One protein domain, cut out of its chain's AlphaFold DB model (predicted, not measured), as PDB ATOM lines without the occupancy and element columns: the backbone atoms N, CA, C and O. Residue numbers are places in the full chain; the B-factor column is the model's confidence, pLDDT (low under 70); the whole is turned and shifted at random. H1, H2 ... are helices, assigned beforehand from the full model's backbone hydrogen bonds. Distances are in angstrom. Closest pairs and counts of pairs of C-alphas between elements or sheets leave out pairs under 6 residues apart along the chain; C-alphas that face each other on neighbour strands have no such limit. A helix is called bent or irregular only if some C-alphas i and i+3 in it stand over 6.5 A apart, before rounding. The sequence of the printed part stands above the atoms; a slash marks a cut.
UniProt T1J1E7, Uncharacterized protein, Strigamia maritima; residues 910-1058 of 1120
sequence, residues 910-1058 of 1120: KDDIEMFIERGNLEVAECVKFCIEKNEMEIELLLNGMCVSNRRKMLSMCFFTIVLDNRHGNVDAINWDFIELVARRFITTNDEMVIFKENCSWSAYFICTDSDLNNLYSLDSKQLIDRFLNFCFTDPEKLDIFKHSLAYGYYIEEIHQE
ATOM      1  N   LYS A 910      27.381 115.299  -5.718       40.78
ATOM      2  CA  LYS A 910      26.147 116.088  -5.604       40.78
ATOM      3  C   LYS A 910      25.236 115.621  -4.464       40.78
ATOM      4  O   LYS A 910      24.745 116.452  -3.708       40.78
ATOM      5  N   ASP A 911      25.034 114.312  -4.355       39.22
ATOM      6  CA  ASP A 911      24.129 113.721  -3.363       39.22
ATOM      7  C   ASP A 911      24.697 113.876  -1.935       39.22
ATOM      8  O   ASP A 911      23.949 114.061  -0.973       39.22
ATOM      9  N   ASP A 912      26.028 113.925  -1.811       43.56
ATOM     10  CA  ASP A 912      26.733 114.120  -0.542       43.56
ATOM     11  C   ASP A 912      26.601 115.572  -0.053       43.56
ATOM     12  O   ASP A 912      26.198 115.814   1.084       43.56
ATOM     13  N   ILE A 913      26.820 116.561  -0.933       40.56
ATOM     14  CA  ILE A 913      26.638 117.991  -0.619       40.56
ATOM     15  C   ILE A 913      25.163 118.315  -0.300       40.56
ATOM     16  O   ILE A 913      24.896 119.110   0.605       40.56
ATOM     17  N   GLU A 914      24.200 117.679  -0.979       41.88
ATOM     18  CA  GLU A 914      22.759 117.849  -0.723       41.88
ATOM     19  C   GLU A 914      22.352 117.332   0.674       41.88
ATOM     20  O   GLU A 914      21.660 118.048   1.404       41.88
ATOM     21  N   MET A 915      22.883 116.186   1.123       42.41
ATOM     22  CA  MET A 915      22.678 115.670   2.491       42.41
ATOM     23  C   MET A 915      23.235 116.621   3.578       42.41
ATOM     24  O   MET A 915      22.705 116.694   4.693       42.41
ATOM     25  N   PHE A 916      24.301 117.377   3.284       44.25
ATOM     26  CA  PHE A 916      24.896 118.343   4.221       44.25
ATOM     27  C   PHE A 916      24.166 119.689   4.261       44.25
ATOM     28  O   PHE A 916      24.048 120.285   5.340       44.25
ATOM     29  N   ILE A 917      23.630 120.146   3.124       42.91
ATOM     30  CA  ILE A 917      22.746 121.320   3.056       42.91
ATOM     31  C   ILE A 917      21.472 121.067   3.881       42.91
ATOM     32  O   ILE A 917      21.048 121.951   4.626       42.91
ATOM     33  N   GLU A 918      20.933 119.842   3.863       44.50
ATOM     34  CA  GLU A 918      19.790 119.431   4.699       44.50
ATOM     35  C   GLU A 918      20.070 119.488   6.216       44.50
ATOM     36  O   GLU A 918      19.139 119.624   7.010       44.50
ATOM     37  N   ARG A 919      21.343 119.455   6.645       45.97
ATOM     38  CA  ARG A 919      21.766 119.556   8.060       45.97
ATOM     39  C   ARG A 919      22.317 120.933   8.462       45.97
ATOM     40  O   ARG A 919      22.831 121.087   9.574       45.97
ATOM     41  N   GLY A 920      22.217 121.932   7.584       42.84
ATOM     42  CA  GLY A 920      22.443 123.343   7.914       42.84
ATOM     43  C   GLY A 920      23.879 123.750   8.273       42.84
ATOM     44  O   GLY A 920      24.045 124.613   9.128       42.84
ATOM     45  N   ASN A 921      24.922 123.160   7.668       72.19
ATOM     46  CA  ASN A 921      26.313 123.628   7.849       72.19
ATOM     47  C   ASN A 921      27.049 123.784   6.505       72.19
ATOM     48  O   ASN A 921      27.917 122.978   6.162       72.19
ATOM     49  N   LEU A 922      26.716 124.838   5.754       82.62
ATOM     50  CA  LEU A 922      27.359 125.190   4.480       82.62
ATOM     51  C   LEU A 922      28.876 125.396   4.638       82.62
ATOM     52  O   LEU A 922      29.661 125.007   3.779       82.62
ATOM     53  N   GLU A 923      29.304 125.937   5.778       87.38
ATOM     54  CA  GLU A 923      30.706 126.195   6.100       87.38
ATOM     55  C   GLU A 923      31.520 124.901   6.244       87.38
ATOM     56  O   GLU A 923      32.710 124.881   5.936       87.38
ATOM     57  N   VAL A 924      30.887 123.802   6.677       89.00
ATOM     58  CA  VAL A 924      31.538 122.486   6.734       89.00
ATOM     59  C   VAL A 924      31.720 121.934   5.323       89.00
ATOM     60  O   VAL A 924      32.808 121.463   5.013       89.00
ATOM     61  N   ALA A 925      30.711 122.047   4.454       84.44
ATOM     62  CA  ALA A 925      30.808 121.591   3.067       84.44
ATOM     63  C   ALA A 925      31.895 122.352   2.279       84.44
ATOM     64  O   ALA A 925      32.737 121.728   1.631       84.44
ATOM     65  N   GLU A 926      31.952 123.683   2.399       92.19
ATOM     66  CA  GLU A 926      33.010 124.493   1.772       92.19
ATOM     67  C   GLU A 926      34.393 124.171   2.355       92.19
ATOM     68  O   GLU A 926      35.363 123.994   1.619       92.19
ATOM     69  N   CYS A 927      34.504 123.995   3.675       92.38
ATOM     70  CA  CYS A 927      35.775 123.618   4.288       92.38
ATOM     71  C   CYS A 927      36.234 122.201   3.882       92.38
ATOM     72  O   CYS A 927      37.438 121.976   3.742       92.38
ATOM     73  N   VAL A 928      35.317 121.249   3.667       90.62
ATOM     74  CA  VAL A 928      35.621 119.917   3.106       90.62
ATOM     75  C   VAL A 928      36.143 120.053   1.681       90.62
ATOM     76  O   VAL A 928      37.215 119.530   1.370       90.62
ATOM     77  N   LYS A 929      35.442 120.818   0.839       91.69
ATOM     78  CA  LYS A 929      35.847 121.095  -0.540       91.69
ATOM     79  C   LYS A 929      37.241 121.721  -0.608       91.69
ATOM     80  O   LYS A 929      38.107 121.198  -1.307       91.69
ATOM     81  N   PHE A 930      37.518 122.764   0.177       94.19
ATOM     82  CA  PHE A 930      38.841 123.393   0.198       94.19
ATOM     83  C   PHE A 930      39.937 122.464   0.737       94.19
ATOM     84  O   PHE A 930      41.077 122.525   0.269       94.19
ATOM     85  N   CYS A 931      39.614 121.575   1.685       89.94
ATOM     86  CA  CYS A 931      40.533 120.534   2.149       89.94
ATOM     87  C   CYS A 931      40.896 119.542   1.031       89.94
ATOM     88  O   CYS A 931      42.066 119.176   0.907       89.94
ATOM     89  N   ILE A 932      39.925 119.144   0.204       87.88
ATOM     90  CA  ILE A 932      40.132 118.252  -0.950       87.88
ATOM     91  C   ILE A 932      40.957 118.958  -2.039       87.88
ATOM     92  O   ILE A 932      41.924 118.394  -2.553       87.88
ATOM     93  N   GLU A 933      40.643 120.220  -2.335       91.44
ATOM     94  CA  GLU A 933      41.357 121.053  -3.318       91.44
ATOM     95  C   GLU A 933      42.754 121.501  -2.850       91.44
ATOM     96  O   GLU A 933      43.541 122.031  -3.638       91.44
ATOM     97  N   LYS A 934      43.089 121.280  -1.573       93.75
ATOM     98  CA  LYS A 934      44.314 121.757  -0.911       93.75
ATOM     99  C   LYS A 934      44.460 123.282  -0.930       93.75
ATOM    100  O   LYS A 934      45.573 123.814  -1.001       93.75
ATOM    101  N   ASN A 935      43.340 123.998  -0.861       94.62
ATOM    102  CA  ASN A 935      43.304 125.453  -0.927       94.62
ATOM    103  C   ASN A 935      43.470 126.079   0.467       94.62
ATOM    104  O   ASN A 935      42.512 126.473   1.126       94.62
ATOM    105  N   GLU A 936      44.719 126.156   0.930       94.62
ATOM    106  CA  GLU A 936      45.049 126.679   2.261       94.62
ATOM    107  C   GLU A 936      44.579 128.127   2.478       94.62
ATOM    108  O   GLU A 936      44.194 128.479   3.589       94.62
ATOM    109  N   MET A 937      44.583 128.955   1.426       94.31
ATOM    110  CA  MET A 937      44.183 130.362   1.511       94.31
ATOM    111  C   MET A 937      42.690 130.504   1.812       94.31
ATOM    112  O   MET A 937      42.327 131.278   2.692       94.31
ATOM    113  N   GLU A 938      41.836 129.742   1.131       96.75
ATOM    114  CA  GLU A 938      40.390 129.786   1.374       96.75
ATOM    115  C   GLU A 938      40.028 129.190   2.736       96.75
ATOM    116  O   GLU A 938      39.185 129.731   3.445       96.75
ATOM    117  N   ILE A 939      40.735 128.139   3.174       94.81
ATOM    118  CA  ILE A 939      40.588 127.615   4.540       94.81
ATOM    119  C   ILE A 939      40.998 128.671   5.571       94.81
ATOM    120  O   ILE A 939      40.326 128.830   6.590       94.81
ATOM    121  N   GLU A 940      42.085 129.407   5.319       95.75
ATOM    122  CA  GLU A 940      42.507 130.510   6.177       95.75
ATOM    123  C   GLU A 940      41.441 131.591   6.242       95.75
ATOM    124  O   GLU A 940      41.064 131.978   7.343       95.75
ATOM    125  N   LEU A 941      40.920 132.034   5.099       94.81
ATOM    126  CA  LEU A 941      39.865 133.043   5.032       94.81
ATOM    127  C   LEU A 941      38.597 132.590   5.761       94.81
ATOM    128  O   LEU A 941      38.049 133.364   6.544       94.81
ATOM    129  N   LEU A 942      38.190 131.335   5.570       95.38
ATOM    130  CA  LEU A 942      37.006 130.750   6.194       95.38
ATOM    131  C   LEU A 942      37.152 130.630   7.719       95.38
ATOM    132  O   LEU A 942      36.213 130.905   8.460       95.38
ATOM    133  N   LEU A 943      38.333 130.237   8.204       94.31
ATOM    134  CA  LEU A 943      38.607 130.070   9.636       94.31
ATOM    135  C   LEU A 943      39.022 131.376  10.331       94.31
ATOM    136  O   LEU A 943      39.042 131.436  11.569       94.31
ATOM    137  N   ASN A 944      39.387 132.414   9.576       93.38
ATOM    138  CA  ASN A 944      39.849 133.677  10.135       93.38
ATOM    139  C   ASN A 944      38.706 134.396  10.865       93.38
ATOM    140  O   ASN A 944      37.571 134.458  10.408       93.38
ATOM    141  N   GLY A 945      38.997 134.935  12.047       89.38
ATOM    142  CA  GLY A 945      37.984 135.552  12.910       89.38
ATOM    143  C   GLY A 945      37.111 134.565  13.699       89.38
ATOM    144  O   GLY A 945      36.436 134.988  14.638       89.38
ATOM    145  N   MET A 946      37.169 133.254  13.426       94.50
ATOM    146  CA  MET A 946      36.484 132.256  14.251       94.50
ATOM    147  C   MET A 946      37.220 132.033  15.582       94.50
ATOM    148  O   MET A 946      38.446 131.856  15.643       94.50
ATOM    149  N   CYS A 947      36.464 131.962  16.681       92.62
ATOM    150  CA  CYS A 947      37.031 131.559  17.967       92.62
ATOM    151  C   CYS A 947      37.575 130.122  17.883       92.62
ATOM    152  O   CYS A 947      37.068 129.298  17.119       92.62
ATOM    153  N   VAL A 948      38.596 129.799  18.685       87.81
ATOM    154  CA  VAL A 948      39.301 128.503  18.589       87.81
ATOM    155  C   VAL A 948      38.339 127.318  18.736       87.81
ATOM    156  O   VAL A 948      38.407 126.365  17.967       87.81
ATOM    157  N   SER A 949      37.345 127.431  19.624       88.31
ATOM    158  CA  SER A 949      36.307 126.406  19.786       88.31
ATOM    159  C   SER A 949      35.501 126.134  18.507       88.31
ATOM    160  O   SER A 949      35.237 124.973  18.197       88.31
ATOM    161  N   ASN A 950      35.145 127.172  17.742       90.31
ATOM    162  CA  ASN A 950      34.385 127.006  16.501       90.31
ATOM    163  C   ASN A 950      35.270 126.428  15.394       90.31
ATOM    164  O   ASN A 950      34.820 125.543  14.675       90.31
ATOM    165  N   ARG A 951      36.546 126.838  15.325       94.00
ATOM    166  CA  ARG A 951      37.527 126.236  14.405       94.00
ATOM    167  C   ARG A 951      37.684 124.738  14.656       94.00
ATOM    168  O   ARG A 951      37.623 123.957  13.714       94.00
ATOM    169  N   ARG A 952      37.803 124.321  15.923       92.44
ATOM    170  CA  ARG A 952      37.862 122.895  16.298       92.44
ATOM    171  C   ARG A 952      36.618 122.134  15.857       92.44
ATOM    172  O   ARG A 952      36.744 121.049  15.304       92.44
ATOM    173  N   LYS A 953      35.426 122.680  16.110       89.12
ATOM    174  CA  LYS A 953      34.170 122.017  15.742       89.12
ATOM    175  C   LYS A 953      34.049 121.869  14.225       89.12
ATOM    176  O   LYS A 953      33.774 120.772  13.754       89.12
ATOM    177  N   MET A 954      34.325 122.942  13.484       92.50
ATOM    178  CA  MET A 954      34.248 122.946  12.024       92.50
ATOM    179  C   MET A 954      35.243 121.960  11.415       92.50
ATOM    180  O   MET A 954      34.838 121.083  10.660       92.50
ATOM    181  N   LEU A 955      36.514 122.012  11.828       92.00
ATOM    182  CA  LEU A 955      37.535 121.076  11.354       92.00
ATOM    183  C   LEU A 955      37.217 119.623  11.739       92.00
ATOM    184  O   LEU A 955      37.456 118.724  10.943       92.00
ATOM    185  N   SER A 956      36.631 119.372  12.913       90.50
ATOM    186  CA  SER A 956      36.297 118.013  13.361       90.50
ATOM    187  C   SER A 956      35.170 117.426  12.512       90.50
ATOM    188  O   SER A 956      35.270 116.279  12.081       90.50
ATOM    189  N   MET A 957      34.150 118.232  12.201       87.56
ATOM    190  CA  MET A 957      33.076 117.848  11.283       87.56
ATOM    191  C   MET A 957      33.582 117.666   9.848       87.56
ATOM    192  O   MET A 957      33.172 116.718   9.181       87.56
ATOM    193  N   CYS A 958      34.511 118.511   9.388       91.06
ATOM    194  CA  CYS A 958      35.138 118.345   8.078       91.06
ATOM    195  C   CYS A 958      35.912 117.031   7.991       91.06
ATOM    196  O   CYS A 958      35.774 116.303   7.019       91.06
ATOM    197  N   PHE A 959      36.693 116.697   9.023       88.31
ATOM    198  CA  PHE A 959      37.493 115.470   9.049       88.31
ATOM    199  C   PHE A 959      36.598 114.234   9.054       88.31
ATOM    200  O   PHE A 959      36.859 113.290   8.317       88.31
ATOM    201  N   PHE A 960      35.527 114.252   9.848       86.88
ATOM    202  CA  PHE A 960      34.532 113.183   9.854       86.88
ATOM    203  C   PHE A 960      33.896 112.986   8.472       86.88
ATOM    204  O   PHE A 960      33.821 111.860   7.992       86.88
ATOM    205  N   THR A 961      33.514 114.083   7.815       85.88
ATOM    206  CA  THR A 961      32.889 114.072   6.484       85.88
ATOM    207  C   THR A 961      33.833 113.519   5.418       85.88
ATOM    208  O   THR A 961      33.487 112.573   4.724       85.88
ATOM    209  N   ILE A 962      35.072 114.016   5.372       86.00
ATOM    210  CA  ILE A 962      36.138 113.537   4.476       86.00
ATOM    211  C   ILE A 962      36.357 112.023   4.618       86.00
ATOM    212  O   ILE A 962      36.592 111.329   3.629       86.00
ATOM    213  N   VAL A 963      36.305 111.490   5.844       82.88
ATOM    214  CA  VAL A 963      36.484 110.051   6.079       82.88
ATOM    215  C   VAL A 963      35.234 109.247   5.691       82.88
ATOM    216  O   VAL A 963      35.380 108.137   5.183       82.88
ATOM    217  N   LEU A 964      34.027 109.792   5.881       79.75
ATOM    218  CA  LEU A 964      32.770 109.133   5.508       79.75
ATOM    219  C   LEU A 964      32.492 109.120   3.997       79.75
ATOM    220  O   LEU A 964      32.004 108.106   3.497       79.75
ATOM    221  N   ASP A 965      32.785 110.198   3.270       77.50
ATOM    222  CA  ASP A 965      32.501 110.298   1.823       77.50
ATOM    223  C   ASP A 965      33.422 109.391   0.990       77.50
ATOM    224  O   ASP A 965      33.092 108.955  -0.112       77.50
ATOM    225  N   ASN A 966      34.553 108.969   1.561       69.50
ATOM    226  CA  ASN A 966      35.479 108.025   0.932       69.50
ATOM    227  C   ASN A 966      34.953 106.583   0.786       69.50
ATOM    228  O   ASN A 966      35.679 105.712   0.296       69.50
ATOM    229  N   ARG A 967      33.690 106.322   1.141       63.62
ATOM    230  CA  ARG A 967      32.997 105.040   0.925       63.62
ATOM    231  C   ARG A 967      32.946 104.604  -0.548       63.62
ATOM    232  O   ARG A 967      32.742 103.422  -0.817       63.62
ATOM    233  N   HIS A 968      33.198 105.516  -1.492       58.28
ATOM    234  CA  HIS A 968      33.094 105.270  -2.937       58.28
ATOM    235  C   HIS A 968      34.432 105.097  -3.687       58.28
ATOM    236  O   HIS A 968      34.439 104.968  -4.910       58.28
ATOM    237  N   GLY A 969      35.564 104.987  -2.977       60.59
ATOM    238  CA  GLY A 969      36.791 104.391  -3.530       60.59
ATOM    239  C   GLY A 969      37.825 105.333  -4.162       60.59
ATOM    240  O   GLY A 969      38.799 104.836  -4.723       60.59
ATOM    241  N   ASN A 970      37.695 106.658  -4.040       67.06
ATOM    242  CA  ASN A 970      38.718 107.609  -4.505       67.06
ATOM    243  C   ASN A 970      39.684 108.036  -3.379       67.06
ATOM    244  O   ASN A 970      39.850 109.217  -3.078       67.06
ATOM    245  N   VAL A 971      40.328 107.054  -2.737       62.81
ATOM    246  CA  VAL A 971      41.226 107.278  -1.584       62.81
ATOM    247  C   VAL A 971      42.427 108.166  -1.950       62.81
ATOM    248  O   VAL A 971      42.911 108.925  -1.111       62.81
ATOM    249  N   ASP A 972      42.864 108.137  -3.214       72.81
ATOM    250  CA  ASP A 972      44.014 108.903  -3.712       72.81
ATOM    251  C   ASP A 972      43.790 110.426  -3.708       72.81
ATOM    252  O   ASP A 972      44.756 111.197  -3.690       72.81
ATOM    253  N   ALA A 973      42.533 110.885  -3.694       70.81
ATOM    254  CA  ALA A 973      42.214 112.311  -3.660       70.81
ATOM    255  C   ALA A 973      42.521 112.953  -2.293       70.81
ATOM    256  O   ALA A 973      42.776 114.159  -2.215       70.81
ATOM    257  N   ILE A 974      42.548 112.168  -1.210       79.94
ATOM    258  CA  ILE A 974      42.616 112.712   0.150       79.94
ATOM    259  C   ILE A 974      44.060 112.790   0.630       79.94
ATOM    260  O   ILE A 974      44.695 111.809   1.018       79.94
ATOM    261  N   ASN A 975      44.590 114.010   0.668       86.81
ATOM    262  CA  ASN A 975      45.922 114.261   1.197       86.81
ATOM    263  C   ASN A 975      45.869 114.474   2.715       86.81
ATOM    264  O   ASN A 975      45.697 115.593   3.198       86.81
ATOM    265  N   TRP A 976      46.035 113.385   3.467       86.38
ATOM    266  CA  TRP A 976      46.009 113.420   4.932       86.38
ATOM    267  C   TRP A 976      47.050 114.373   5.537       86.38
ATOM    268  O   TRP A 976      46.774 115.040   6.530       86.38
ATOM    269  N   ASP A 977      48.224 114.483   4.914       90.25
ATOM    270  CA  ASP A 977      49.294 115.360   5.395       90.25
ATOM    271  C   ASP A 977      48.868 116.840   5.321       90.25
ATOM    272  O   ASP A 977      49.185 117.626   6.214       90.25
ATOM    273  N   PHE A 978      48.098 117.218   4.292       91.75
ATOM    274  CA  PHE A 978      47.506 118.551   4.160       91.75
ATOM    275  C   PHE A 978      46.417 118.797   5.209       91.75
ATOM    276  O   PHE A 978      46.395 119.844   5.848       91.75
ATOM    277  N   ILE A 979      45.550 117.814   5.439       89.94
ATOM    278  CA  ILE A 979      44.489 117.890   6.451       89.94
ATOM    279  C   ILE A 979      45.094 118.063   7.856       89.94
ATOM    280  O   ILE A 979      44.691 118.943   8.620       89.94
ATOM    281  N   GLU A 980      46.133 117.292   8.185       91.94
ATOM    282  CA  GLU A 980      46.868 117.441   9.439       91.94
ATOM    283  C   GLU A 980      47.581 118.802   9.536       91.94
ATOM    284  O   GLU A 980      47.568 119.428  10.602       91.94
ATOM    285  N   LEU A 981      48.171 119.288   8.437       93.94
ATOM    286  CA  LEU A 981      48.781 120.618   8.366       93.94
ATOM    287  C   LEU A 981      47.756 121.717   8.678       93.94
ATOM    288  O   LEU A 981      48.042 122.590   9.497       93.94
ATOM    289  N   VAL A 982      46.557 121.636   8.095       93.31
ATOM    290  CA  VAL A 982      45.442 122.556   8.352       93.31
ATOM    291  C   VAL A 982      45.072 122.545   9.838       93.31
ATOM    292  O   VAL A 982      45.060 123.601  10.473       93.31
ATOM    293  N   ALA A 983      44.872 121.373  10.451       94.69
ATOM    294  CA  ALA A 983      44.593 121.305  11.889       94.69
ATOM    295  C   ALA A 983      45.706 121.953  12.727       94.69
ATOM    296  O   ALA A 983      45.415 122.753  13.614       94.69
ATOM    297  N   ARG A 984      46.981 121.662  12.434       93.81
ATOM    298  CA  ARG A 984      48.127 122.240  13.162       93.81
ATOM    299  C   ARG A 984      48.247 123.753  12.978       93.81
ATOM    300  O   ARG A 984      48.635 124.444  13.917       93.81
ATOM    301  N   ARG A 985      47.917 124.272  11.794       94.25
ATOM    302  CA  ARG A 985      47.972 125.707  11.487       94.25
ATOM    303  C   ARG A 985      46.876 126.480  12.214       94.25
ATOM    304  O   ARG A 985      47.146 127.548  12.759       94.25
ATOM    305  N   PHE A 986      45.658 125.943  12.261       94.75
ATOM    306  CA  PHE A 986      44.498 126.668  12.790       94.75
ATOM    307  C   PHE A 986      44.137 126.330  14.236       94.75
ATOM    308  O   PHE A 986      43.339 127.053  14.837       94.75
ATOM    309  N   ILE A 987      44.741 125.299  14.824       95.38
ATOM    310  CA  ILE A 987      44.603 124.939  16.238       95.38
ATOM    311  C   ILE A 987      45.988 125.067  16.875       95.38
ATOM    312  O   ILE A 987      46.763 124.119  16.966       95.38
ATOM    313  N   THR A 988      46.324 126.300  17.250       88.12
ATOM    314  CA  THR A 988      47.711 126.729  17.481       88.12
ATOM    315  C   THR A 988      48.283 126.356  18.847       88.12
ATOM    316  O   THR A 988      49.494 126.440  19.033       88.12
ATOM    317  N   THR A 989      47.450 126.000  19.829       92.50
ATOM    318  CA  THR A 989      47.920 125.630  21.173       92.50
ATOM    319  C   THR A 989      47.819 124.125  21.387       92.50
ATOM    320  O   THR A 989      46.887 123.474  20.914       92.50
ATOM    321  N   ASN A 990      48.775 123.568  22.135       91.88
ATOM    322  CA  ASN A 990      48.796 122.138  22.442       91.88
ATOM    323  C   ASN A 990      47.528 121.697  23.188       91.88
ATOM    324  O   ASN A 990      46.973 120.654  22.858       91.88
ATOM    325  N   ASP A 991      47.028 122.511  24.122       92.94
ATOM    326  CA  ASP A 991      45.808 122.205  24.880       92.94
ATOM    327  C   ASP A 991      44.571 122.152  23.969       92.94
ATOM    328  O   ASP A 991      43.741 121.250  24.074       92.94
ATOM    329  N   GLU A 992      44.467 123.072  23.005       92.88
ATOM    330  CA  GLU A 992      43.350 123.085  22.060       92.88
ATOM    331  C   GLU A 992      43.434 121.921  21.066       92.88
ATOM    332  O   GLU A 992      42.396 121.376  20.682       92.88
ATOM    333  N   MET A 993      44.649 121.505  20.695       94.50
ATOM    334  CA  MET A 993      44.891 120.327  19.860       94.50
ATOM    335  C   MET A 993      44.515 119.028  20.584       94.50
ATOM    336  O   MET A 993      43.966 118.128  19.955       94.50
ATOM    337  N   VAL A 994      44.752 118.929  21.897       92.94
ATOM    338  CA  VAL A 994      44.303 117.780  22.703       92.94
ATOM    339  C   VAL A 994      42.779 117.664  22.656       92.94
ATOM    340  O   VAL A 994      42.265 116.614  22.280       92.94
ATOM    341  N   ILE A 995      42.056 118.757  22.916       91.31
ATOM    342  CA  ILE A 995      40.583 118.768  22.882       91.31
ATOM    343  C   ILE A 995      40.052 118.481  21.469       91.31
ATOM    344  O   ILE A 995      39.052 117.786  21.294       91.31
ATOM    345  N   PHE A 996      40.717 118.998  20.432       93.88
ATOM    346  CA  PHE A 996      40.357 118.695  19.048       93.88
ATOM    347  C   PHE A 996      40.467 117.201  18.738       93.88
ATOM    348  O   PHE A 996      39.542 116.614  18.180       93.88
ATOM    349  N   LYS A 997      41.575 116.575  19.137       93.69
ATOM    350  CA  LYS A 997      41.801 115.142  18.955       93.69
ATOM    351  C   LYS A 997      40.804 114.299  19.746       93.69
ATOM    352  O   LYS A 997      40.302 113.318  19.206       93.69
ATOM    353  N   GLU A 998      40.441 114.722  20.957       88.62
ATOM    354  CA  GLU A 998      39.367 114.095  21.734       88.62
ATOM    355  C   GLU A 998      38.014 114.158  21.004       88.62
ATOM    356  O   GLU A 998      37.335 113.136  20.902       88.62
ATOM    357  N   ASN A 999      37.648 115.295  20.400       86.94
ATOM    358  CA  ASN A 999      36.434 115.398  19.574       86.94
ATOM    359  C   ASN A 999      36.496 114.482  18.337       86.94
ATOM    360  O   ASN A 999      35.530 113.785  18.018       86.94
ATOM    361  N   CYS A1000      37.648 114.419  17.666       89.38
ATOM    362  CA  CYS A1000      37.840 113.525  16.526       89.38
ATOM    363  C   CYS A1000      37.839 112.040  16.940       89.38
ATOM    364  O   CYS A1000      37.451 111.198  16.138       89.38
ATOM    365  N   SER A1001      38.203 111.698  18.182       87.25
ATOM    366  CA  SER A1001      38.151 110.314  18.682       87.25
ATOM    367  C   SER A1001      36.719 109.760  18.765       87.25
ATOM    368  O   SER A1001      36.498 108.586  18.473       87.25
ATOM    369  N   TRP A1002      35.726 110.611  19.051       83.00
ATOM    370  CA  TRP A1002      34.306 110.247  18.959       83.00
ATOM    371  C   TRP A1002      33.874 109.982  17.518       83.00
ATOM    372  O   TRP A1002      33.170 109.013  17.243       83.00
ATOM    373  N   SER A1003      34.345 110.817  16.592       84.38
ATOM    374  CA  SER A1003      34.108 110.642  15.155       84.38
ATOM    375  C   SER A1003      34.716 109.325  14.653       84.38
ATOM    376  O   SER A1003      34.067 108.576  13.929       84.38
ATOM    377  N   ALA A1004      35.927 108.996  15.113       84.81
ATOM    378  CA  ALA A1004      36.595 107.728  14.844       84.81
ATOM    379  C   ALA A1004      35.824 106.509  15.371       84.81
ATOM    380  O   ALA A1004      35.745 105.501  14.674       84.81
ATOM    381  N   TYR A1005      35.229 106.587  16.566       85.75
ATOM    382  CA  TYR A1005      34.358 105.521  17.074       85.75
ATOM    383  C   TYR A1005      33.174 105.266  16.141       85.75
ATOM    384  O   TYR A1005      32.923 104.119  15.779       85.75
ATOM    385  N   PHE A1006      32.487 106.327  15.712       81.31
ATOM    386  CA  PHE A1006      31.326 106.212  14.830       81.31
ATOM    387  C   PHE A1006      31.699 105.606  13.469       81.31
ATOM    388  O   PHE A1006      31.080 104.640  13.040       81.31
ATOM    389  N   ILE A1007      32.774 106.099  12.843       81.19
ATOM    390  CA  ILE A1007      33.284 105.565  11.567       81.19
ATOM    391  C   ILE A1007      33.628 104.074  11.691       81.19
ATOM    392  O   ILE A1007      33.278 103.284  10.824       81.19
ATOM    393  N   CYS A1008      34.294 103.665  12.772       82.25
ATOM    394  CA  CYS A1008      34.716 102.275  12.939       82.25
ATOM    395  C   CYS A1008      33.592 101.311  13.365       82.25
ATOM    396  O   CYS A1008      33.804 100.099  13.320       82.25
ATOM    397  N   THR A1009      32.443 101.813  13.827       78.62
ATOM    398  CA  THR A1009      31.306 100.988  14.286       78.62
ATOM    399  C   THR A1009      30.167 100.893  13.272       78.62
ATOM    400  O   THR A1009      29.278 100.065  13.447       78.62
ATOM    401  N   ASP A1010      30.208 101.685  12.203       80.56
ATOM    402  CA  ASP A1010      29.273 101.607  11.082       80.56
ATOM    403  C   ASP A1010      29.448 100.264  10.337       80.56
ATOM    404  O   ASP A1010      30.534  99.922   9.852       80.56
ATOM    405  N   SER A1011      28.372  99.476  10.276       49.88
ATOM    406  CA  SER A1011      28.364  98.112   9.736       49.88
ATOM    407  C   SER A1011      28.633  98.055   8.232       49.88
ATOM    408  O   SER A1011      29.170  97.054   7.747       49.88
ATOM    409  N   ASP A1012      28.307  99.122   7.501       60.53
ATOM    410  CA  ASP A1012      28.460  99.172   6.044       60.53
ATOM    411  C   ASP A1012      29.913  99.439   5.632       60.53
ATOM    412  O   ASP A1012      30.378  98.952   4.598       60.53
ATOM    413  N   LEU A1013      30.678 100.125   6.488       59.59
ATOM    414  CA  LEU A1013      32.102 100.394   6.276       59.59
ATOM    415  C   LEU A1013      32.967  99.127   6.386       59.59
ATOM    416  O   LEU A1013      33.989  99.013   5.707       59.59
ATOM    417  N   ASN A1014      32.534  98.127   7.158       57.94
ATOM    418  CA  ASN A1014      33.309  96.902   7.382       57.94
ATOM    419  C   ASN A1014      33.369  95.950   6.176       57.94
ATOM    420  O   ASN A1014      34.310  95.159   6.072       57.94
ATOM    421  N   ASN A1015      32.437  96.069   5.227       55.16
ATOM    422  CA  ASN A1015      32.373  95.208   4.041       55.16
ATOM    423  C   ASN A1015      33.148  95.749   2.820       55.16
ATOM    424  O   ASN A1015      33.255  95.045   1.815       55.16
ATOM    425  N   LEU A1016      33.711  96.965   2.886       50.09
ATOM    426  CA  LEU A1016      34.200  97.703   1.707       50.09
ATOM    427  C   LEU A1016      35.702  98.044   1.703       50.09
ATOM    428  O   LEU A1016      36.171  98.786   0.841       50.09
ATOM    429  N   TYR A1017      36.505  97.490   2.614       62.53
ATOM    430  CA  TYR A1017      37.900  97.918   2.737       62.53
ATOM    431  C   TYR A1017      38.831  97.426   1.616       62.53
ATOM    432  O   TYR A1017      39.403  96.334   1.691       62.53
ATOM    433  N   SER A1018      39.107  98.308   0.651       72.75
ATOM    434  CA  SER A1018      40.379  98.296  -0.079       72.75
ATOM    435  C   SER A1018      41.557  98.477   0.898       72.75
ATOM    436  O   SER A1018      41.406  99.037   1.989       72.75
ATOM    437  N   LEU A1019      42.751  97.992   0.529       70.25
ATOM    438  CA  LEU A1019      43.964  98.122   1.353       70.25
ATOM    439  C   LEU A1019      44.283  99.594   1.684       70.25
ATOM    440  O   LEU A1019      44.747  99.886   2.785       70.25
ATOM    441  N   ASP A1020      43.975 100.506   0.764       73.50
ATOM    442  CA  ASP A1020      44.252 101.939   0.890       73.50
ATOM    443  C   ASP A1020      43.313 102.623   1.895       73.50
ATOM    444  O   ASP A1020      43.754 103.437   2.710       73.50
ATOM    445  N   SER A1021      42.044 102.207   1.950       75.12
ATOM    446  CA  SER A1021      41.073 102.714   2.935       75.12
ATOM    447  C   SER A1021      41.487 102.373   4.372       75.12
ATOM    448  O   SER A1021      41.330 103.187   5.282       75.12
ATOM    449  N   LYS A1022      42.096 101.194   4.584       80.50
ATOM    450  CA  LYS A1022      42.626 100.793   5.901       80.50
ATOM    451  C   LYS A1022      43.782 101.681   6.347       80.50
ATOM    452  O   LYS A1022      43.848 102.038   7.519       80.50
ATOM    453  N   GLN A1023      44.673 102.058   5.427       83.06
ATOM    454  CA  GLN A1023      45.790 102.953   5.740       83.06
ATOM    455  C   GLN A1023      45.307 104.364   6.083       83.06
ATOM    456  O   GLN A1023      45.853 104.988   6.995       83.06
ATOM    457  N   LEU A1024      44.271 104.856   5.395       80.75
ATOM    458  CA  LEU A1024      43.662 106.150   5.695       80.75
ATOM    459  C   LEU A1024      43.023 106.160   7.090       80.75
ATOM    460  O   LEU A1024      43.299 107.065   7.878       80.75
ATOM    461  N   ILE A1025      42.234 105.134   7.423       83.19
ATOM    462  CA  ILE A1025      41.632 105.002   8.756       83.19
ATOM    463  C   ILE A1025      42.713 104.865   9.822       83.19
ATOM    464  O   ILE A1025      42.649 105.552  10.835       83.19
ATOM    465  N   ASP A1026      43.756 104.064   9.596       87.25
ATOM    466  CA  ASP A1026      44.867 103.965  10.543       87.25
ATOM    467  C   ASP A1026      45.570 105.311  10.752       87.25
ATOM    468  O   ASP A1026      45.907 105.659  11.886       87.25
ATOM    469  N   ARG A1027      45.772 106.108   9.698       87.31
ATOM    470  CA  ARG A1027      46.321 107.468   9.815       87.31
ATOM    471  C   ARG A1027      45.393 108.401  10.594       87.31
ATOM    472  O   ARG A1027      45.878 109.138  11.454       87.31
ATOM    473  N   PHE A1028      44.084 108.334  10.359       88.75
ATOM    474  CA  PHE A1028      43.098 109.109  11.113       88.75
ATOM    475  C   PHE A1028      43.065 108.709  12.591       88.75
ATOM    476  O   PHE A1028      43.143 109.568  13.466       88.75
ATOM    477  N   LEU A1029      43.060 107.413  12.892       89.81
ATOM    478  CA  LEU A1029      43.098 106.907  14.261       89.81
ATOM    479  C   LEU A1029      44.390 107.320  14.983       89.81
ATOM    480  O   LEU A1029      44.333 107.816  16.106       89.81
ATOM    481  N   ASN A1030      45.551 107.213  14.334       92.19
ATOM    482  CA  ASN A1030      46.814 107.710  14.895       92.19
ATOM    483  C   ASN A1030      46.799 109.231  15.126       92.19
ATOM    484  O   ASN A1030      47.456 109.735  16.037       92.19
ATOM    485  N   PHE A1031      46.046 109.981  14.319       91.94
ATOM    486  CA  PHE A1031      45.846 111.405  14.550       91.94
ATOM    487  C   PHE A1031      44.963 111.662  15.784       91.94
ATOM    488  O   PHE A1031      45.357 112.460  16.641       91.94
ATOM    489  N   CYS A1032      43.815 110.981  15.893       91.12
ATOM    490  CA  CYS A1032      42.832 111.132  16.974       91.12
ATOM    491  C   CYS A1032      43.355 110.701  18.346       91.12
ATOM    492  O   CYS A1032      43.007 111.306  19.358       91.12
ATOM    493  N   PHE A1033      44.191 109.667  18.398       91.12
ATOM    494  CA  PHE A1033      44.700 109.111  19.645       91.12
ATOM    495  C   PHE A1033      46.176 109.479  19.818       91.12
ATOM    496  O   PHE A1033      47.061 108.879  19.220       91.12
ATOM    497  N   THR A1034      46.458 110.473  20.666       85.00
ATOM    498  CA  THR A1034      47.843 110.844  21.022       85.00
ATOM    499  C   THR A1034      48.552 109.790  21.862       85.00
ATOM    500  O   THR A1034      49.777 109.783  21.913       85.00
ATOM    501  N   ASP A1035      47.783 108.959  22.564       90.38
ATOM    502  CA  ASP A1035      48.275 107.895  23.429       90.38
ATOM    503  C   ASP A1035      48.167 106.549  22.689       90.38
ATOM    504  O   ASP A1035      47.044 106.076  22.468       90.38
ATOM    505  N   PRO A1036      49.301 105.929  22.308       88.94
ATOM    506  CA  PRO A1036      49.311 104.634  21.633       88.94
ATOM    507  C   PRO A1036      48.584 103.544  22.426       88.94
ATOM    508  O   PRO A1036      47.933 102.699  21.826       88.94
ATOM    509  N   GLU A1037      48.622 103.589  23.764       91.44
ATOM    510  CA  GLU A1037      47.955 102.590  24.606       91.44
ATOM    511  C   GLU A1037      46.426 102.712  24.506       91.44
ATOM    512  O   GLU A1037      45.721 101.708  24.400       91.44
ATOM    513  N   LYS A1038      45.890 103.941  24.450       88.50
ATOM    514  CA  LYS A1038      44.451 104.170  24.217       88.50
ATOM    515  C   LYS A1038      44.023 103.752  22.816       88.50
ATOM    516  O   LYS A1038      42.937 103.193  22.668       88.50
ATOM    517  N   LEU A1039      44.860 104.010  21.810       92.50
ATOM    518  CA  LEU A1039      44.608 103.548  20.447       92.50
ATOM    519  C   LEU A1039      44.565 102.019  20.383       92.50
ATOM    520  O   LEU A1039      43.653 101.458  19.778       92.50
ATOM    521  N   ASP A1040      45.508 101.347  21.040       88.31
ATOM    522  CA  ASP A1040      45.534  99.892  21.112       88.31
ATOM    523  C   ASP A1040      44.290  99.356  21.824       88.31
ATOM    524  O   ASP A1040      43.646  98.447  21.302       88.31
ATOM    525  N   ILE A1041      43.881  99.942  22.956       87.62
ATOM    526  CA  ILE A1041      42.638  99.568  23.656       87.62
ATOM    527  C   ILE A1041      41.417  99.750  22.747       87.62
ATOM    528  O   ILE A1041      40.551  98.873  22.698       87.62
ATOM    529  N   PHE A1042      41.344 100.858  22.009       87.75
ATOM    530  CA  PHE A1042      40.259 101.141  21.073       87.75
ATOM    531  C   PHE A1042      40.213 100.113  19.930       87.75
ATOM    532  O   PHE A1042      39.169  99.505  19.696       87.75
ATOM    533  N   LYS A1043      41.356  99.829  19.289       87.06
ATOM    534  CA  LYS A1043      41.484  98.802  18.241       87.06
ATOM    535  C   LYS A1043      41.118  97.406  18.753       87.06
ATOM    536  O   LYS A1043      40.399  96.675  18.075       87.06
ATOM    537  N   HIS A1044      41.549  97.048  19.965       84.31
ATOM    538  CA  HIS A1044      41.175  95.784  20.605       84.31
ATOM    539  C   HIS A1044      39.678  95.721  20.919       84.31
ATOM    540  O   HIS A1044      39.076  94.665  20.754       84.31
ATOM    541  N   SER A1045      39.066  96.830  21.344       76.94
ATOM    542  CA  SER A1045      37.630  96.893  21.648       76.94
ATOM    543  C   SER A1045      36.776  96.724  20.389       76.94
ATOM    544  O   SER A1045      35.792  95.992  20.425       76.94
ATOM    545  N   LEU A1046      37.189  97.322  19.266       75.81
ATOM    546  CA  LEU A1046      36.556  97.114  17.960       75.81
ATOM    547  C   LEU A1046      36.687  95.662  17.490       75.81
ATOM    548  O   LEU A1046      35.694  95.044  17.112       75.81
ATOM    549  N   ALA A1047      37.890  95.087  17.585       73.50
ATOM    550  CA  ALA A1047      38.110  93.681  17.254       73.50
ATOM    551  C   ALA A1047      37.275  92.748  18.149       73.50
ATOM    552  O   ALA A1047      36.726  91.759  17.674       73.50
ATOM    553  N   TYR A1048      37.142  93.064  19.439       68.06
ATOM    554  CA  TYR A1048      36.346  92.280  20.382       68.06
ATOM    555  C   TYR A1048      34.839  92.367  20.101       68.06
ATOM    556  O   TYR A1048      34.161  91.344  20.162       68.06
ATOM    557  N   GLY A1049      34.325  93.552  19.746       64.62
ATOM    558  CA  GLY A1049      32.940  93.731  19.296       64.62
ATOM    559  C   GLY A1049      32.621  92.877  18.067       64.62
ATOM    560  O   GLY A1049      31.633  92.146  18.071       64.62
ATOM    561  N   TYR A1050      33.532  92.865  17.089       57.91
ATOM    562  CA  TYR A1050      33.432  92.034  15.887       57.91
ATOM    563  C   TYR A1050      33.411  90.529  16.212       57.91
ATOM    564  O   TYR A1050      32.551  89.786  15.743       57.91
ATOM    565  N   TYR A1051      34.318  90.073  17.082       48.72
ATOM    566  CA  TYR A1051      34.367  88.668  17.496       48.72
ATOM    567  C   TYR A1051      33.118  88.225  18.267       48.72
ATOM    568  O   TYR A1051      32.743  87.056  18.182       48.72
ATOM    569  N   ILE A1052      32.465  89.116  19.020       47.59
ATOM    570  CA  ILE A1052      31.222  88.783  19.723       47.59
ATOM    571  C   ILE A1052      30.078  88.564  18.737       47.59
ATOM    572  O   ILE A1052      29.369  87.579  18.911       47.59
ATOM    573  N   GLU A1053      29.912  89.398  17.708       41.78
ATOM    574  CA  GLU A1053      28.862  89.199  16.697       41.78
ATOM    575  C   GLU A1053      29.034  87.874  15.941       41.78
ATOM    576  O   GLU A1053      28.068  87.128  15.761       41.78
ATOM    577  N   GLU A1054      30.272  87.522  15.590       40.97
ATOM    578  CA  GLU A1054      30.592  86.276  14.884       40.97
ATOM    579  C   GLU A1054      30.378  85.036  15.781       40.97
ATOM    580  O   GLU A1054      29.778  84.040  15.367       40.97
ATOM    581  N   ILE A1055      30.760  85.119  17.063       38.91
ATOM    582  CA  ILE A1055      30.514  84.067  18.063       38.91
ATOM    583  C   ILE A1055      29.019  83.953  18.408       38.91
ATOM    584  O   ILE A1055      28.535  82.851  18.669       38.91
ATOM    585  N   HIS A1056      28.263  85.055  18.387       38.97
ATOM    586  CA  HIS A1056      26.817  85.041  18.619       38.97
ATOM    587  C   HIS A1056      26.083  84.291  17.497       38.97
ATOM    588  O   HIS A1056      25.164  83.516  17.779       38.97
ATOM    589  N   GLN A1057      26.534  84.438  16.243       37.44
ATOM    590  CA  GLN A1057      26.009  83.671  15.109       37.44
ATOM    591  C   GLN A1057      26.289  82.164  15.229       37.44
ATOM    592  O   GLN A1057      25.413  81.339  14.945       37.44
ATOM    593  N   GLU A1058      27.467  81.767  15.718       36.34
ATOM    594  CA  GLU A1058      27.772  80.346  15.934       36.34
ATOM    595  C   GLU A1058      27.076  79.759  17.179       36.34
ATOM    596  O   GLU A1058      26.604  78.618  17.140       36.34
TER     597      GLU A1058
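This is residues 910 to 1058 of the 1120 residues of an uncharacterized protein of Strigamia maritima (UniProt T1J1E7). Helical hairpins are set side by side like a short zigzag: H4 and H6 run the same way through the middle, H5 and H7 fold back over one side of them, and the hairpin of H2 and H3 packs across one end. At the other end H8 loosely continues the row of H4 and H6, and its residues 1051 to 1058 stick out; short H1 sits at a corner by H2. The printed part has 149 residues with eight named helices, H1 to H8 in order, and no named strand, so its class is all helix. It is compact, with a radius of gyration of the C-alphas of 16.1 A, and spans 56 by 37 by 27 A.

Begin at H1, residues 910 to 917, which only just touches residues 922 to 925 of H2, residues 922 to 933, with 3 pairs of C-alphas within 8 A; the closest, Ile 913 and Ala 925, are 6.6 A apart. H2 forms a helical hairpin with H3, residues 936 to 943, at a shallow tilt of 15 degrees; the closest C-alphas, Cys 927 and Ile 939, are 6.3 A apart. Residues 923 to 928 of H2 touch residues 954 to 962 of H4, residues 948 to 968, at a steep tilt of 63 degrees; the closest C-alphas, Val 928 and Cys 958, are 5.2 A apart. H4 makes a hairpin with H5, residues 976 to 986, opposite ways at 12 degrees; they only just touch, with 3 pairs of C-alphas within 8 A, closest at Leu 955 and Ala 983, 7.1 A. H4 also touches H6, residues 990 to 1009, the same way at a shallow tilt of 29 degrees, with the C-alphas of Arg 952 and Phe 996 closest at 5.6 A. H6, with residues 997 to 1004, touches H7, residues 1019 to 1032, in a hairpin at a steep tilt of 39 degrees; the closest C-alphas, Lys 997 and Cys 1032, are 4.6 A apart. H8, residues 1036 to 1058, touches H7 only at the corner, and is close but not clearly touching to H6, with the C-alphas of Cys 1008 and Leu 1046 closest at 7.4 A. O i to N i+4 pairs are within hydrogen-bond range throughout H1, H2, H3, H5, H7 and H8, in 14 of 17 in H4 and 15 of 16 in H6.

Find C-alpha 910 at (26.147, 116.088, -5.604), where H1 begins. From C-alpha 948 at (39.301, 128.503, 18.589) H4 runs 32.3 A; it is irregular, but only just, with C-alphas 965 and 968 6.9 A apart. H6 measures 28.6 A, and H8 runs 33.0 A to C-alpha 1058 at (27.772, 80.346, 15.934).

Look to Gly 945 and Glu 1058 for the two C-alphas farthest apart, 56.2 A. The printed part has no cut, and no link is long. Mean pLDDT of the printed part is 79.1, and it is under 70 at residues 910 to 920, 966 to 971, 1011 to 1017 and 1048 to 1058.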